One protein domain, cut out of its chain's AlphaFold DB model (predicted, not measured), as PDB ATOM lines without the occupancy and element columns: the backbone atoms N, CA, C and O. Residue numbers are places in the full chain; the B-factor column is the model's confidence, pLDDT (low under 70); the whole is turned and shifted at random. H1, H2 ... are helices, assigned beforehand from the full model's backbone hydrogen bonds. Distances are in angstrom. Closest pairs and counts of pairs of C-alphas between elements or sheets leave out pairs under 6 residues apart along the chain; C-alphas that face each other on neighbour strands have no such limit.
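This is residues 2 to 54 of the 54 residues of an uncharacterized protein of Bacillus cereus var. anthracis (strain CI) (UniProt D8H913). What shape? Short helix H1 and long H2 meet near their ends as an open V. How built? The printed part has 53 residues with two named helices. It is all helix and extended: radius of gyration of the C-alphas 16.4 A, spans 52 by 24 by 12 A.

Where is H1? H1, residues 2 to 17, runs 22.8 A from C-alpha 2 at (157.596, 150.777, 162.415). And H2? H2, residues 23 to 52, runs 43.4 A to C-alpha 52 at (183.805, 130.734, 169.936).

Touching? They only just touch, with 3 pairs of C-alphas within 8 A, residues 14 to 15 alone with 23 to 27 alone. The closest C-alphas, 15 and 23, are 6.8 A apart. Which way? They run opposite ways at a steep tilt of 46 degrees. Both have every O i to N i+4 pair within hydrogen-bond range.

Any cut? The printed part has no cut; the link is tight. Low confidence? The pLDDT is under 70 at 13 residues, among them 17 to 22.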
ATOM      1  N   PHE A   2     157.297 151.001 163.845       54.28
ATOM      2  CA  PHE A   2     157.596 150.777 162.415       54.28
ATOM      3  C   PHE A   2     156.934 149.543 161.773       54.28
ATOM      4  O   PHE A   2     156.514 149.597 160.618       54.28
ATOM      5  N   PHE A   3     156.767 148.449 162.522       56.22
ATOM      6  CA  PHE A   3     156.226 147.195 161.977       56.22
ATOM      7  C   PHE A   3     154.776 147.313 161.468       56.22
ATOM      8  O   PHE A   3     154.403 146.667 160.491       56.22
ATOM      9  N   GLY A   4     153.960 148.185 162.077       63.69
ATOM     10  CA  GLY A   4     152.569 148.406 161.661       63.69
ATOM     11  C   GLY A   4     152.429 149.129 160.314       63.69
ATOM     12  O   GLY A   4     151.486 148.866 159.567       63.69
ATOM     13  N   LEU A   5     153.382 150.006 159.978       69.94
ATOM     14  CA  LEU A   5     153.443 150.711 158.691       69.94
ATOM     15  C   LEU A   5     153.955 149.790 157.577       69.94
ATOM     16  O   LEU A   5     153.331 149.715 156.517       69.94
ATOM     17  N   ILE A   6     155.013 149.018 157.856       75.25
ATOM     18  CA  ILE A   6     155.532 147.989 156.942       75.25
ATOM     19  C   ILE A   6     154.452 146.946 156.627       75.25
ATOM     20  O   ILE A   6     154.247 146.604 155.463       75.25
ATOM     21  N   GLY A   7     153.707 146.493 157.642       72.44
ATOM     22  CA  GLY A   7     152.653 145.495 157.474       72.44
ATOM     23  C   GLY A   7     151.546 145.963 156.530       72.44
ATOM     24  O   GLY A   7     151.164 145.222 155.631       72.44
ATOM     25  N   LYS A   8     151.071 147.209 156.670       76.56
ATOM     26  CA  LYS A   8     150.034 147.777 155.786       76.56
ATOM     27  C   LYS A   8     150.517 147.929 154.346       76.56
ATOM     28  O   LYS A   8     149.772 147.595 153.425       76.56
ATOM     29  N   TRP A   9     151.747 148.397 154.149       79.44
ATOM     30  CA  TRP A   9     152.322 148.564 152.815       79.44
ATOM     31  C   TRP A   9     152.510 147.213 152.114       79.44
ATOM     32  O   TRP A   9     152.090 147.039 150.968       79.44
ATOM     33  N   LEU A  10     153.067 146.227 152.821       75.75
ATOM     34  CA  LEU A  10     153.274 144.871 152.312       75.75
ATOM     35  C   LEU A  10     151.942 144.211 151.928       75.75
ATOM     36  O   LEU A  10     151.827 143.601 150.866       75.75
ATOM     37  N   LEU A  11     150.913 144.388 152.758       71.81
ATOM     38  CA  LEU A  11     149.571 143.869 152.501       71.81
ATOM     39  C   LEU A  11     148.942 144.542 151.276       71.81
ATOM     40  O   LEU A  11     148.249 143.881 150.504       71.81
ATOM     41  N   TRP A  12     149.223 145.828 151.057       78.31
ATOM     42  CA  TRP A  12     148.745 146.562 149.888       78.31
ATOM     43  C   TRP A  12     149.411 146.093 148.589       78.31
ATOM     44  O   TRP A  12     148.715 145.850 147.602       78.31
ATOM     45  N   ILE A  13     150.728 145.864 148.612       77.75
ATOM     46  CA  ILE A  13     151.473 145.257 147.497       77.75
ATOM     47  C   ILE A  13     150.974 143.837 147.223       77.75
ATOM     48  O   ILE A  13     150.689 143.498 146.077       77.75
ATOM     49  N   CYS A  14     150.786 143.027 148.263       71.25
ATOM     50  CA  CYS A  14     150.343 141.642 148.119       71.25
ATOM     51  C   CYS A  14     148.931 141.549 147.509       71.25
ATOM     52  O   CYS A  14     148.670 140.691 146.666       71.25
ATOM     53  N   LYS A  15     148.042 142.496 147.845       68.62
ATOM     54  CA  LYS A  15     146.702 142.621 147.243       68.62
ATOM     55  C   LYS A  15     146.729 143.029 145.767       68.62
ATOM     56  O   LYS A  15     145.765 142.758 145.057       68.62
ATOM     57  N   LYS A  16     147.782 143.730 145.334       73.19
ATOM     58  CA  LYS A  16     147.950 144.213 143.957       73.19
ATOM     59  C   LYS A  16     148.653 143.190 143.065       73.19
ATOM     60  O   LYS A  16     148.377 143.152 141.873       73.19
ATOM     61  N   LEU A  17     149.522 142.363 143.645       68.50
ATOM     62  CA  LEU A  17     150.315 141.370 142.922       68.50
ATOM     63  C   LEU A  17     149.585 140.030 142.727       68.50
ATOM     64  O   LEU A  17     149.888 139.320 141.775       68.50
ATOM     65  N   PHE A  18     148.621 139.682 143.595       62.53
ATOM     66  CA  PHE A  18     147.919 138.394 143.535       62.53
ATOM     67  C   PHE A  18     146.385 138.515 143.527       62.53
ATOM     68  O   PHE A  18     145.814 139.321 144.267       62.53
ATOM     69  N   PRO A  19     145.676 137.664 142.756       63.16
ATOM     70  CA  PRO A  19     144.220 137.594 142.782       63.16
ATOM     71  C   PRO A  19     143.704 137.170 144.169       63.16
ATOM     72  O   PRO A  19     144.213 136.231 144.790       63.16
ATOM     73  N   LYS A  20     142.639 137.840 144.639       64.88
ATOM     74  CA  LYS A  20     142.038 137.709 145.989       64.88
ATOM     75  C   LYS A  20     141.796 136.270 146.474       64.88
ATOM     76  O   LYS A  20     141.750 136.060 147.679       64.88
ATOM     77  N   LYS A  21     141.623 135.297 145.572       68.56
ATOM     78  CA  LYS A  21     141.332 133.897 145.927       68.56
ATOM     79  C   LYS A  21     142.518 133.158 146.558       68.56
ATOM     80  O   LYS A  21     142.290 132.331 147.428       68.56
ATOM     81  N   TYR A  22     143.755 133.472 146.164       66.81
ATOM     82  CA  TYR A  22     144.949 132.738 146.619       66.81
ATOM     83  C   TYR A  22     145.946 133.600 147.401       66.81
ATOM     84  O   TYR A  22     146.877 133.065 148.001       66.81
ATOM     85  N   TYR A  23     145.733 134.922 147.453       71.88
ATOM     86  CA  TYR A  23     146.672 135.855 148.082       71.88
ATOM     87  C   TYR A  23     146.952 135.516 149.556       71.88
ATOM     88  O   TYR A  23     148.099 135.568 149.984       71.88
ATOM     89  N   ILE A  24     145.928 135.133 150.332       76.75
ATOM     90  CA  ILE A  24     146.082 134.912 151.777       76.75
ATOM     91  C   ILE A  24     146.881 133.638 152.078       76.75
ATOM     92  O   ILE A  24     147.657 133.604 153.031       76.75
ATOM     93  N   GLY A  25     146.730 132.613 151.232       81.81
ATOM     94  CA  GLY A  25     147.479 131.364 151.330       81.81
ATOM     95  C   GLY A  25     148.943 131.571 150.961       81.81
ATOM     96  O   GLY A  25     149.825 131.226 151.741       81.81
ATOM     97  N   ILE A  26     149.200 132.220 149.821       81.62
ATOM     98  CA  ILE A  26     150.562 132.516 149.357       81.62
ATOM     99  C   ILE A  26     151.283 133.442 150.341       81.62
ATOM    100  O   ILE A  26     152.424 133.173 150.704       81.62
ATOM    101  N   PHE A  27     150.611 134.477 150.851       80.31
ATOM    102  CA  PHE A  27     151.185 135.369 151.858       80.31
ATOM    103  C   PHE A  27     151.596 134.613 153.125       80.31
ATOM    104  O   PHE A  27     152.695 134.807 153.636       80.31
ATOM    105  N   ARG A  28     150.741 133.704 153.604       83.38
ATOM    106  CA  ARG A  28     151.035 132.886 154.783       83.38
ATOM    107  C   ARG A  28     152.208 131.932 154.541       83.38
ATOM    108  O   ARG A  28     153.037 131.788 155.432       83.38
ATOM    109  N   ILE A  29     152.313 131.337 153.351       88.06
ATOM    110  CA  ILE A  29     153.447 130.478 152.968       88.06
ATOM    111  C   ILE A  29     154.749 131.287 152.909       88.06
ATOM    112  O   ILE A  29     155.757 130.850 153.458       88.06
ATOM    113  N   ILE A  30     154.729 132.479 152.305       85.69
ATOM    114  CA  ILE A  30     155.903 133.360 152.217       85.69
ATOM    115  C   ILE A  30     156.377 133.766 153.613       85.69
ATOM    116  O   ILE A  30     157.559 133.637 153.914       85.69
ATOM    117  N   VAL A  31     155.466 134.213 154.482       86.69
ATOM    118  CA  VAL A  31     155.806 134.593 155.863       86.69
ATOM    119  C   VAL A  31     156.368 133.398 156.635       86.69
ATOM    120  O   VAL A  31     157.346 133.547 157.363       86.69
ATOM    121  N   PHE A  32     155.798 132.206 156.449       87.69
ATOM    122  CA  PHE A  32     156.273 130.993 157.112       87.69
ATOM    123  C   PHE A  32     157.685 130.595 156.659       87.69
ATOM    124  O   PHE A  32     158.552 130.356 157.498       87.69
ATOM    125  N   MET A  33     157.940 130.600 155.347       90.56
ATOM    126  CA  MET A  33     159.272 130.347 154.784       90.56
ATOM    127  C   MET A  33     160.294 131.379 155.266       90.56
ATOM    128  O   MET A  33     161.414 131.022 155.625       90.56
ATOM    129  N   PHE A  34     159.905 132.654 155.331       85.44
ATOM    130  CA  PHE A  34     160.787 133.723 155.789       85.44
ATOM    131  C   PHE A  34     161.156 133.567 157.270       85.44
ATOM    132  O   PHE A  34     162.329 133.681 157.617       85.44
ATOM    133  N   SER A  35     160.188 133.234 158.132       89.50
ATOM    134  CA  SER A  35     160.461 132.913 159.540       89.50
ATOM    135  C   SER A  35     161.400 131.719 159.689       89.50
ATOM    136  O   SER A  35     162.274 131.749 160.550       89.50
ATOM    137  N   TRP A  36     161.252 130.688 158.853       90.44
ATOM    138  CA  TRP A  36     162.126 129.516 158.894       90.44
ATOM    139  C   TRP A  36     163.568 129.864 158.526       90.44
ATOM    140  O   TRP A  36     164.494 129.511 159.252       90.44
ATOM    141  N   ILE A  37     163.761 130.623 157.443       92.38
ATOM    142  CA  ILE A  37     165.081 131.116 157.027       92.38
ATOM    143  C   ILE A  37     165.706 131.957 158.143       92.38
ATOM    144  O   ILE A  37     166.872 131.765 158.483       92.38
ATOM    145  N   PHE A  38     164.927 132.855 158.746       90.81
ATOM    146  CA  PHE A  38     165.411 133.707 159.829       90.81
ATOM    147  C   PHE A  38     165.810 132.891 161.066       90.81
ATOM    148  O   PHE A  38     166.856 133.143 161.658       90.81
ATOM    149  N   ALA A  39     165.018 131.875 161.417       92.38
ATOM    150  CA  ALA A  39     165.330 130.952 162.502       92.38
ATOM    151  C   ALA A  39     166.606 130.145 162.221       92.38
ATOM    152  O   ALA A  39     167.440 130.008 163.113       92.38
ATOM    153  N   SER A  40     166.807 129.660 160.991       93.38
ATOM    154  CA  SER A  40     168.038 128.959 160.605       93.38
ATOM    155  C   SER A  40     169.273 129.858 160.677       93.38
ATOM    156  O   SER A  40     170.309 129.424 161.173       93.38
ATOM    157  N   VAL A  41     169.169 131.114 160.235       93.81
ATOM    158  CA  VAL A  41     170.269 132.086 160.344       93.81
ATOM    159  C   VAL A  41     170.586 132.380 161.811       93.81
ATOM    160  O   VAL A  41     171.750 132.341 162.201       93.81
ATOM    161  N   ALA A  42     169.566 132.611 162.641       92.75
ATOM    162  CA  ALA A  42     169.747 132.843 164.072       92.75
ATOM    163  C   ALA A  42     170.383 131.634 164.778       92.75
ATOM    164  O   ALA A  42     171.298 131.809 165.577       92.75
ATOM    165  N   ALA A  43     169.953 130.416 164.443       92.88
ATOM    166  CA  ALA A  43     170.552 129.186 164.953       92.88
ATOM    167  C   ALA A  43     172.013 129.023 164.503       92.88
ATOM    168  O   ALA A  43     172.845 128.601 165.298       92.88
ATOM    169  N   GLY A  44     172.345 129.398 163.263       91.44
ATOM    170  CA  GLY A  44     173.724 129.402 162.773       91.44
ATOM    171  C   GLY A  44     174.618 130.381 163.538       91.44
ATOM    172  O   GLY A  44     175.712 130.013 163.953       91.44
ATOM    173  N   ILE A  45     174.133 131.601 163.790       92.00
ATOM    174  CA  ILE A  45     174.854 132.600 164.594       92.00
ATOM    175  C   ILE A  45     175.038 132.095 166.028       92.00
ATOM    176  O   ILE A  45     176.143 132.156 166.555       92.00
ATOM    177  N   TRP A  46     173.983 131.541 166.627       88.56
ATOM    178  CA  TRP A  46     174.037 130.941 167.961       88.56
ATOM    179  C   TRP A  46     175.058 129.800 168.030       88.56
ATOM    180  O   TRP A  46     175.816 129.702 168.987       88.56
ATOM    181  N   PHE A  47     175.122 128.950 167.005       86.62
ATOM    182  CA  PHE A  47     176.082 127.850 166.946       86.62
ATOM    183  C   PHE A  47     177.532 128.345 166.840       86.62
ATOM    184  O   PHE A  47     178.413 127.804 167.502       86.62
ATOM    185  N   ILE A  48     177.781 129.390 166.044       84.94
ATOM    186  CA  ILE A  48     179.106 130.018 165.923       84.94
ATOM    187  C   ILE A  48     179.520 130.681 167.241       84.94
ATOM    188  O   ILE A  48     180.665 130.531 167.654       84.94
ATOM    189  N   ASP A  49     178.599 131.379 167.906       84.25
ATOM    190  CA  ASP A  49     178.839 132.036 169.196       84.25
ATOM    191  C   ASP A  49     179.227 131.020 170.283       84.25
ATOM    192  O   ASP A  49     180.255 131.169 170.943       84.25
ATOM    193  N   TRP A  50     178.491 129.905 170.371       78.00
ATOM    194  CA  TRP A  50     178.831 128.785 171.256       78.00
ATOM    195  C   TRP A  50     180.180 128.138 170.929       78.00
ATOM    196  O   TRP A  50     180.890 127.730 171.843       78.00
ATOM    197  N   ASN A  51     180.546 128.048 169.650       79.00
ATOM    198  CA  ASN A  51     181.827 127.485 169.221       79.00
ATOM    199  C   ASN A  51     183.013 128.446 169.428       79.00
ATOM    200  O   ASN A  51     184.154 128.005 169.394       79.00
ATOM    201  N   LEU A  52     182.773 129.751 169.584       74.56
ATOM    202  CA  LEU A  52     183.805 130.734 169.936       74.56
ATOM    203  C   LEU A  52     184.028 130.801 171.457       74.56
ATOM    204  O   LEU A  52     185.113 131.151 171.913       74.56
ATOM    205  N   LEU A  53     182.983 130.506 172.234       67.75
ATOM    206  CA  LEU A  53     183.002 130.495 173.698       67.75
ATOM    207  C   LEU A  53     183.667 129.246 174.307       67.75
ATOM    208  O   LEU A  53     183.947 129.259 175.507       67.75
ATOM    209  N   PHE A  54     183.890 128.192 173.516       53.97
ATOM    210  CA  PHE A  54     184.515 126.930 173.927       53.97
ATOM    211  C   PHE A  54     185.964 126.840 173.440       53.97
ATOM    212  O   PHE A  54     186.825 126.409 174.240       53.97
TER     213      PHE A  54